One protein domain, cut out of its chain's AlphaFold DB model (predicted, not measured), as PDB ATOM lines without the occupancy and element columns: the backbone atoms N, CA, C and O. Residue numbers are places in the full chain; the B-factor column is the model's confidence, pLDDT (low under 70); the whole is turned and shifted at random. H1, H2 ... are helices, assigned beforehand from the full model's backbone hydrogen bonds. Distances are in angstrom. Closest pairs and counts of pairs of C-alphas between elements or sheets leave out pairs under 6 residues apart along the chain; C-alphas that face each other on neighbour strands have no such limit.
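AT A GLANCE: This is residues 2 to 67 of the 67 residues of an uncharacterized protein of Bacteroides ovatus SD CMC 3f (UniProt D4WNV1). What shape do these atoms make? Two helices, H1 and H3, run side by side in opposite directions and meet over part of their length, and the short H2 turns off at the far end of H1. A stretch with no named element, residues 50 to 67, folds back from the end of H3 and makes a tail. What are the make-up and size? The printed part has 66 residues with three named helices, in the order H1, H2, H3, and no named strand; the class is all helix. The whole is compact, with a radius of gyration of the C-alphas of 12.3 A, yet elongated, spanning 39 by 25 by 18 A.

IN THESE COORDINATES: Where does the first helix lie? H1 is residues 6 to 20, 21.1 A from first to last C-alpha, beginning at C-alpha 6 at (20.755, -41.784, 0.023). Where are the others? H2 is residues 22 to 29, 10.6 A long. H3 is residues 37 to 49, 18.3 A long, ending at C-alpha 49 at (24.977, -33.094, 12.885).

HOW THE PARTS SIT: How does H1 stand to H3? They touch, H1 with residues 12 to 16 alone and H3 with residues 43 to 47 alone; the closest C-alphas, those of Ile 12 and Val 46, are 7.0 A apart. They run opposite ways at a shallow tilt of 34 degrees, only just short of steep. Where is H2? H1 and H2 are close but not clearly touching, with the closest C-alphas, those of Tyr 17 and Phe 25, 6.8 A apart; their lines are only just about perpendicular, at 71 degrees. H2 and H3 are apart. What do the backbones show? In H1, H2 and H3 every O i to N i+4 pair is within hydrogen-bond range.

THE WHOLE: How far does it reach? The two C-alphas farthest apart, those of Ser 7 and Trp 67, are 40.5 A apart. Are there cuts or long links? The printed part has no cut; the link from H1 to H2 is tight and that from H2 to H3 is short. Where is confidence low? The pLDDT is under 70 in residues 2 to 4, 53 to 57 and 59 to 67, and the mean of the printed part is 77.5.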
ATOM      1  N   ASP A   2      32.221 -45.861   2.151       52.81
ATOM      2  CA  ASP A   2      31.266 -45.335   3.124       52.81
ATOM      3  C   ASP A   2      30.047 -44.792   2.379       52.81
ATOM      4  O   ASP A   2      29.995 -43.641   1.951       52.81
ATOM      5  N   ASN A   3      29.081 -45.675   2.143       59.06
ATOM      6  CA  ASN A   3      27.825 -45.328   1.505       59.06
ATOM      7  C   ASN A   3      26.981 -44.545   2.510       59.06
ATOM      8  O   ASN A   3      26.183 -45.131   3.242       59.06
ATOM      9  N   ILE A   4      27.152 -43.219   2.538       66.81
ATOM     10  CA  ILE A   4      26.176 -42.321   3.162       66.81
ATOM     11  C   ILE A   4      24.801 -42.721   2.604       66.81
ATOM     12  O   ILE A   4      24.619 -42.688   1.379       66.81
ATOM     13  N   PRO A   5      23.833 -43.113   3.452       80.19
ATOM     14  CA  PRO A   5      22.512 -43.496   2.982       80.19
ATOM     15  C   PRO A   5      21.917 -42.388   2.110       80.19
ATOM     16  O   PRO A   5      21.991 -41.206   2.452       80.19
ATOM     17  N   TYR A   6      21.314 -42.754   0.975       78.50
ATOM     18  CA  TYR A   6      20.755 -41.784   0.023       78.50
ATOM     19  C   TYR A   6      19.783 -40.800   0.699       78.50
ATOM     20  O   TYR A   6      19.779 -39.609   0.390       78.50
ATOM     21  N   SER A   7      19.007 -41.282   1.672       82.31
ATOM     22  CA  SER A   7      18.130 -40.465   2.516       82.31
ATOM     23  C   SER A   7      18.895 -39.362   3.255       82.31
ATOM     24  O   SER A   7      18.519 -38.194   3.164       82.31
ATOM     25  N   THR A   8      20.001 -39.703   3.915       81.62
ATOM     26  CA  THR A   8      20.885 -38.759   4.612       81.62
ATOM     27  C   THR A   8      21.490 -37.746   3.639       81.62
ATOM     28  O   THR A   8      21.465 -36.543   3.899       81.62
ATOM     29  N   ALA A   9      21.936 -38.195   2.462       81.94
ATOM     30  CA  ALA A   9      22.484 -37.312   1.432       81.94
ATOM     31  C   ALA A   9      21.454 -36.283   0.920       81.94
ATOM     32  O   ALA A   9      21.795 -35.126   0.656       81.94
ATOM     33  N   VAL A  10      20.181 -36.679   0.790       87.12
ATOM     34  CA  VAL A  10      19.087 -35.774   0.403       87.12
ATOM     35  C   VAL A  10      18.793 -34.751   1.500       87.12
ATOM     36  O   VAL A  10      18.562 -33.582   1.182       87.12
ATOM     37  N   ILE A  11      18.813 -35.160   2.772       89.44
ATOM     38  CA  ILE A  11      18.583 -34.257   3.909       89.44
ATOM     39  C   ILE A  11      19.697 -33.209   3.983       89.44
ATOM     40  O   ILE A  11      19.401 -32.015   3.967       89.44
ATOM     41  N   ILE A  12      20.959 -33.639   3.939       86.31
ATOM     42  CA  ILE A  12      22.121 -32.737   3.950       86.31
ATOM     43  C   ILE A  12      22.049 -31.752   2.790       86.31
ATOM     44  O   ILE A  12      22.225 -30.555   2.982       86.31
ATOM     45  N   ARG A  13      21.719 -32.218   1.580       87.50
ATOM     46  CA  ARG A  13      21.591 -31.334   0.415       87.50
ATOM     47  C   ARG A  13      20.524 -30.256   0.617       87.50
ATOM     48  O   ARG A  13      20.745 -29.111   0.231       87.50
ATOM     49  N   LYS A  14      19.379 -30.597   1.218       90.62
ATOM     50  CA  LYS A  14      18.328 -29.618   1.540       90.62
ATOM     51  C   LYS A  14      18.795 -28.607   2.585       90.62
ATOM     52  O   LYS A  14      18.508 -27.424   2.437       90.62
ATOM     53  N   GLU A  15      19.523 -29.053   3.602       90.25
ATOM     54  CA  GLU A  15      20.052 -28.180   4.652       90.25
ATOM     55  C   GLU A  15      21.126 -27.233   4.103       90.25
ATOM     56  O   GLU A  15      21.064 -26.030   4.344       90.25
ATOM     57  N   LEU A  16      22.013 -27.727   3.233       88.56
ATOM     58  CA  LEU A  16      22.966 -26.894   2.499       88.56
ATOM     59  C   LEU A  16      22.253 -25.848   1.633       88.56
ATOM     60  O   LEU A  16      22.639 -24.682   1.644       88.56
ATOM     61  N   TYR A  17      21.171 -26.212   0.936       91.19
ATOM     62  CA  TYR A  17      20.368 -25.229   0.198       91.19
ATOM     63  C   TYR A  17      19.750 -24.161   1.094       91.19
ATOM     64  O   TYR A  17      19.621 -23.026   0.646       91.19
ATOM     65  N   SER A  18      19.366 -24.508   2.321       89.75
ATOM     66  CA  SER A  18      18.853 -23.538   3.287       89.75
ATOM     67  C   SER A  18      19.951 -22.622   3.828       89.75
ATOM     68  O   SER A  18      19.666 -21.469   4.129       89.75
ATOM     69  N   LEU A  19      21.180 -23.127   3.957       87.81
ATOM     70  CA  LEU A  19      22.309 -22.405   4.540       87.81
ATOM     71  C   LEU A  19      22.936 -21.395   3.566       87.81
ATOM     72  O   LEU A  19      23.142 -20.245   3.931       87.81
ATOM     73  N   MET A  20      23.214 -21.808   2.324       85.94
ATOM     74  CA  MET A  20      23.929 -20.974   1.334       85.94
ATOM     75  C   MET A  20      23.099 -20.618   0.092       85.94
ATOM     76  O   MET A  20      23.504 -19.797  -0.730       85.94
ATOM     77  N   GLY A  21      21.936 -21.246  -0.086       89.62
ATOM     78  CA  GLY A  21      21.133 -21.116  -1.298       89.62
ATOM     79  C   GLY A  21      21.561 -22.063  -2.426       89.62
ATOM     80  O   GLY A  21      22.718 -22.467  -2.562       89.62
ATOM     81  N   ARG A  22      20.603 -22.411  -3.296       89.88
ATOM     82  CA  ARG A  22      20.827 -23.348  -4.416       89.88
ATOM     83  C   ARG A  22      21.880 -22.850  -5.404       89.88
ATOM     84  O   ARG A  22      22.724 -23.631  -5.823       89.88
ATOM     85  N   SER A  23      21.835 -21.567  -5.771       88.50
ATOM     86  CA  SER A  23      22.783 -20.986  -6.734       88.50
ATOM     87  C   SER A  23      24.222 -21.102  -6.230       88.50
ATOM     88  O   SER A  23      25.086 -21.588  -6.953       88.50
ATOM     89  N   MET A  24      24.465 -20.744  -4.967       86.88
ATOM     90  CA  MET A  24      25.800 -20.801  -4.378       86.88
ATOM     91  C   MET A  24      26.320 -22.236  -4.287       86.88
ATOM     92  O   MET A  24      27.460 -22.486  -4.672       86.88
ATOM     93  N   PHE A  25      25.466 -23.184  -3.888       88.12
ATOM     94  CA  PHE A  25      25.816 -24.603  -3.863       88.12
ATOM     95  C   PHE A  25      26.338 -25.100  -5.218       88.12
ATOM     96  O   PHE A  25      27.359 -25.782  -5.269       88.12
ATOM     97  N   TYR A  26      25.663 -24.760  -6.322       88.31
ATOM     98  CA  TYR A  26      26.109 -25.194  -7.650       88.31
ATOM     99  C   TYR A  26      27.385 -24.486  -8.101       88.31
ATOM    100  O   TYR A  26      28.229 -25.142  -8.695       88.31
ATOM    101  N   ARG A  27      27.579 -23.209  -7.751       87.38
ATOM    102  CA  ARG A  27      28.837 -22.496  -8.029       87.38
ATOM    103  C   ARG A  27      30.024 -23.140  -7.314       87.38
ATOM    104  O   ARG A  27      31.071 -23.337  -7.918       87.38
ATOM    105  N   ILE A  28      29.849 -23.519  -6.047       84.75
ATOM    106  CA  ILE A  28      30.865 -24.240  -5.267       84.75
ATOM    107  C   ILE A  28      31.113 -25.626  -5.873       84.75
ATOM    108  O   ILE A  28      32.252 -25.991  -6.146       84.75
ATOM    109  N   ARG A  29      30.047 -26.385  -6.161       82.75
ATOM    110  CA  ARG A  29      30.145 -27.732  -6.747       82.75
ATOM    111  C   ARG A  29      30.806 -27.739  -8.128       82.75
ATOM    112  O   ARG A  29      31.534 -28.676  -8.441       82.75
ATOM    113  N   ASN A  30      30.549 -26.720  -8.943       87.00
ATOM    114  CA  ASN A  30      31.148 -26.547 -10.266       87.00
ATOM    115  C   ASN A  30      32.550 -25.917 -10.207       87.00
ATOM    116  O   ASN A  30      33.127 -25.645 -11.255       87.00
ATOM    117  N   LYS A  31      33.101 -25.681  -9.006       82.06
ATOM    118  CA  LYS A  31      34.406 -25.033  -8.787       82.06
ATOM    119  C   LYS A  31      34.493 -23.604  -9.346       82.06
ATOM    120  O   LYS A  31      35.576 -23.079  -9.568       82.06
ATOM    121  N   GLU A  32      33.351 -22.946  -9.532       85.88
ATOM    122  CA  GLU A  32      33.242 -21.549  -9.979       85.88
ATOM    123  C   GLU A  32      33.491 -20.557  -8.830       85.88
ATOM    124  O   GLU A  32      33.654 -19.357  -9.055       85.88
ATOM    125  N   ARG A  33      33.460 -21.035  -7.579       82.75
ATOM    126  CA  ARG A  33      33.679 -20.240  -6.366       82.75
ATOM    127  C   ARG A  33      34.386 -21.073  -5.296       82.75
ATOM    128  O   ARG A  33      33.968 -22.191  -5.012       82.75
ATOM    129  N   MET A  34      35.394 -20.478  -4.662       81.62
ATOM    130  CA  MET A  34      36.035 -21.019  -3.460       81.62
ATOM    131  C   MET A  34      35.143 -20.859  -2.222       81.62
ATOM    132  O   MET A  34      34.405 -19.881  -2.102       81.62
ATOM    133  N   LEU A  35      35.253 -21.808  -1.294       81.75
ATOM    134  CA  LEU A  35      34.596 -21.764   0.010       81.75
ATOM    135  C   LEU A  35      35.433 -20.976   1.018       81.75
ATOM    136  O   LEU A  35      36.593 -21.320   1.251       81.75
ATOM    137  N   HIS A  36      34.827 -19.983   1.662       81.56
ATOM    138  CA  HIS A  36      35.432 -19.286   2.795       81.56
ATOM    139  C   HIS A  36      35.592 -20.242   3.995       81.56
ATOM    140  O   HIS A  36      34.721 -21.096   4.186       81.56
ATOM    141  N   PRO A  37      36.624 -20.104   4.849       81.50
ATOM    142  CA  PRO A  37      36.794 -20.953   6.032       81.50
ATOM    143  C   PRO A  37      35.549 -21.042   6.932       81.50
ATOM    144  O   PRO A  37      35.217 -22.117   7.431       81.50
ATOM    145  N   ASP A  38      34.796 -19.951   7.090       83.06
ATOM    146  CA  ASP A  38      33.542 -19.967   7.860       83.06
ATOM    147  C   ASP A  38      32.427 -20.766   7.182       83.06
ATOM    148  O   ASP A  38      31.674 -21.472   7.856       83.06
ATOM    149  N   GLU A  39      32.338 -20.707   5.850       83.94
ATOM    150  CA  GLU A  39      31.410 -21.537   5.077       83.94
ATOM    151  C   GLU A  39      31.806 -23.018   5.214       83.94
ATOM    152  O   GLU A  39      30.940 -23.872   5.402       83.94
ATOM    153  N   GLN A  40      33.107 -23.336   5.215       82.50
ATOM    154  CA  GLN A  40      33.600 -24.700   5.445       82.50
ATOM    155  C   GLN A  40      33.238 -25.204   6.846       82.50
ATOM    156  O   GLN A  40      32.711 -26.310   6.970       82.50
ATOM    157  N   LYS A  41      33.439 -24.393   7.895       85.25
ATOM    158  CA  LYS A  41      33.037 -24.727   9.276       85.25
ATOM    159  C   LYS A  41      31.539 -25.015   9.371       85.25
ATOM    160  O   LYS A  41      31.144 -26.004   9.987       85.25
ATOM    161  N   GLN A  42      30.708 -24.191   8.732       86.50
ATOM    162  CA  GLN A  42      29.258 -24.391   8.690       86.50
ATOM    163  C   GLN A  42      28.875 -25.685   7.966       86.50
ATOM    164  O   GLN A  42      28.043 -26.444   8.461       86.50
ATOM    165  N   ILE A  43      29.509 -25.974   6.827       85.38
ATOM    166  CA  ILE A  43      29.297 -27.225   6.097       85.38
ATOM    167  C   ILE A  43      29.702 -28.412   6.978       85.38
ATOM    168  O   ILE A  43      28.888 -29.305   7.183       85.38
ATOM    169  N   ILE A  44      30.898 -28.404   7.571       85.38
ATOM    170  CA  ILE A  44      31.361 -29.469   8.476       85.38
ATOM    171  C   ILE A  44      30.361 -29.685   9.621       85.38
ATOM    172  O   ILE A  44      30.012 -30.828   9.908       85.38
ATOM    173  N   ALA A  45      29.845 -28.615  10.231       87.00
ATOM    174  CA  ALA A  45      28.844 -28.712  11.292       87.00
ATOM    175  C   ALA A  45      27.551 -29.407  10.825       87.00
ATOM    176  O   ALA A  45      26.996 -30.219  11.566       87.00
ATOM    177  N   VAL A  46      27.097 -29.150   9.590       87.62
ATOM    178  CA  VAL A  46      25.953 -29.864   8.995       87.62
ATOM    179  C   VAL A  46      26.263 -31.355   8.853       87.62
ATOM    180  O   VAL A  46      25.449 -32.182   9.253       87.62
ATOM    181  N   PHE A  47      27.434 -31.730   8.337       83.88
ATOM    182  CA  PHE A  47      27.805 -33.144   8.188       83.88
ATOM    183  C   PHE A  47      27.919 -33.864   9.545       83.88
ATOM    184  O   PHE A  47      27.354 -34.947   9.709       83.88
ATOM    185  N   LEU A  48      28.546 -33.229  10.542       84.12
ATOM    186  CA  LEU A  48      28.657 -33.756  11.909       84.12
ATOM    187  C   LEU A  48      27.289 -33.939  12.577       84.12
ATOM    188  O   LEU A  48      27.055 -34.953  13.230       84.12
ATOM    189  N   LYS A  49      26.355 -32.999  12.374       85.38
ATOM    190  CA  LYS A  49      24.977 -33.094  12.885       85.38
ATOM    191  C   LYS A  49      24.249 -34.344  12.381       85.38
ATOM    192  O   LYS A  49      23.415 -34.889  13.098       85.38
ATOM    193  N   HIS A  50      24.568 -34.807  11.174       82.88
ATOM    194  CA  HIS A  50      23.995 -36.023  10.584       82.88
ATOM    195  C   HIS A  50      24.803 -37.292  10.886       82.88
ATOM    196  O   HIS A  50      24.552 -38.330  10.276       82.88
ATOM    197  N   GLY A  51      25.760 -37.227  11.819       79.81
ATOM    198  CA  GLY A  51      26.580 -38.372  12.220       79.81
ATOM    199  C   GLY A  51      27.576 -38.814  11.149       79.81
ATOM    200  O   GLY A  51      28.048 -39.947  11.180       79.81
ATOM    201  N   ILE A  52      27.885 -37.946  10.180       75.94
ATOM    202  CA  ILE A  52      28.915 -38.227   9.184       75.94
ATOM    203  C   ILE A  52      30.252 -37.795   9.775       75.94
ATOM    204  O   ILE A  52      30.624 -36.625   9.734       75.94
ATOM    205  N   GLU A  53      30.966 -38.767  10.337       65.12
ATOM    206  CA  GLU A  53      32.313 -38.572  10.887       65.12
ATOM    207  C   GLU A  53      33.353 -38.326   9.786       65.12
ATOM    208  O   GLU A  53      34.387 -37.697  10.022       65.12
ATOM    209  N   ASN A  54      33.063 -38.784   8.564       65.88
ATOM    210  CA  ASN A  54      33.932 -38.586   7.417       65.88
ATOM    211  C   ASN A  54      33.799 -37.137   6.917       65.88
ATOM    212  O   ASN A  54      32.814 -36.767   6.271       65.88
ATOM    213  N   LYS A  55      34.766 -36.293   7.295       64.31
ATOM    214  CA  LYS A  55      34.780 -34.872   6.927       64.31
ATOM    215  C   LYS A  55      34.734 -34.739   5.398       64.31
ATOM    216  O   LYS A  55      35.483 -35.440   4.721       64.31
ATOM    217  N   PRO A  56      33.898 -33.843   4.846       68.94
ATOM    218  CA  PRO A  56      33.925 -33.574   3.416       68.94
ATOM    219  C   PRO A  56      35.323 -33.089   3.016       68.94
ATOM    220  O   PRO A  56      35.862 -32.162   3.621       68.94
ATOM    221  N   GLU A  57      35.910 -33.738   2.013       67.62
ATOM    222  CA  GLU A  57      37.184 -33.319   1.442       67.62
ATOM    223  C   GLU A  57      36.934 -32.098   0.551       67.62
ATOM    224  O   GLU A  57      36.166 -32.155  -0.414       67.62
ATOM    225  N   PHE A  58      37.525 -30.963   0.915       70.12
ATOM    226  CA  PHE A  58      37.447 -29.736   0.129       70.12
ATOM    227  C   PHE A  58      38.652 -29.667  -0.813       70.12
ATOM    228  O   PHE A  58      39.779 -29.875  -0.375       70.12
ATOM    229  N   ASP A  59      38.426 -29.328  -2.090       66.81
ATOM    230  CA  ASP A  59      39.488 -29.254  -3.112       66.81
ATOM    231  C   ASP A  59      40.633 -28.287  -2.737       66.81
ATOM    232  O   ASP A  59      41.765 -28.461  -3.182       66.81
ATOM    233  N   GLN A  60      40.347 -27.254  -1.935       61.22
ATOM    234  CA  GLN A  60      41.349 -26.336  -1.393       61.22
ATOM    235  C   GLN A  60      41.037 -26.014   0.068       61.22
ATOM    236  O   GLN A  60      40.029 -25.376   0.383       61.22
ATOM    237  N   TYR A  61      41.936 -26.434   0.953       51.78
ATOM    238  CA  TYR A  61      41.938 -26.029   2.351       51.78
ATOM    239  C   TYR A  61      42.655 -24.680   2.455       51.78
ATOM    240  O   TYR A  61      43.872 -24.598   2.308       51.78
ATOM    241  N   ILE A  62      41.890 -23.603   2.625       48.59
ATOM    242  CA  ILE A  62      42.456 -22.289   2.915       48.59
ATOM    243  C   ILE A  62      42.601 -22.215   4.436       48.59
ATOM    244  O   ILE A  62      41.660 -21.854   5.137       48.59
ATOM    245  N   ASP A  63      43.780 -22.584   4.935       45.50
ATOM    246  CA  ASP A  63      44.211 -22.303   6.309       45.50
ATOM    247  C   ASP A  63      44.568 -20.808   6.390       45.50
ATOM    248  O   ASP A  63      45.729 -20.409   6.459       45.50
ATOM    249  N   LEU A  64      43.565 -19.934   6.265       41.62
ATOM    250  CA  LEU A  64      43.753 -18.543   6.660       41.62
ATOM    251  C   LEU A  64      43.702 -18.536   8.186       41.62
ATOM    252  O   LEU A  64      42.630 -18.469   8.784       41.62
ATOM    253  N   PHE A  65      44.881 -18.647   8.801       39.75
ATOM    254  CA  PHE A  65      45.111 -18.001  10.084       39.75
ATOM    255  C   PHE A  65      44.641 -16.551   9.928       39.75
ATOM    256  O   PHE A  65      45.157 -15.825   9.073       39.75
ATOM    257  N   ASP A  66      43.609 -16.185  10.690       42.53
ATOM    258  CA  ASP A  66      43.189 -14.798  10.871       42.53
ATOM    259  C   ASP A  66      44.425 -13.935  11.182       42.53
ATOM    260  O   ASP A  66      45.320 -14.350  11.925       42.53
ATOM    261  N   TRP A  67      44.477 -12.765  10.548       50.41
ATOM    262  CA  TRP A  67      45.458 -11.707  10.786       50.41
ATOM    263  C   TRP A  67      45.295 -11.084  12.176       50.41
ATOM    264  O   TRP A  67      44.157 -11.057  12.697       50.41
TER     265      TRP A  67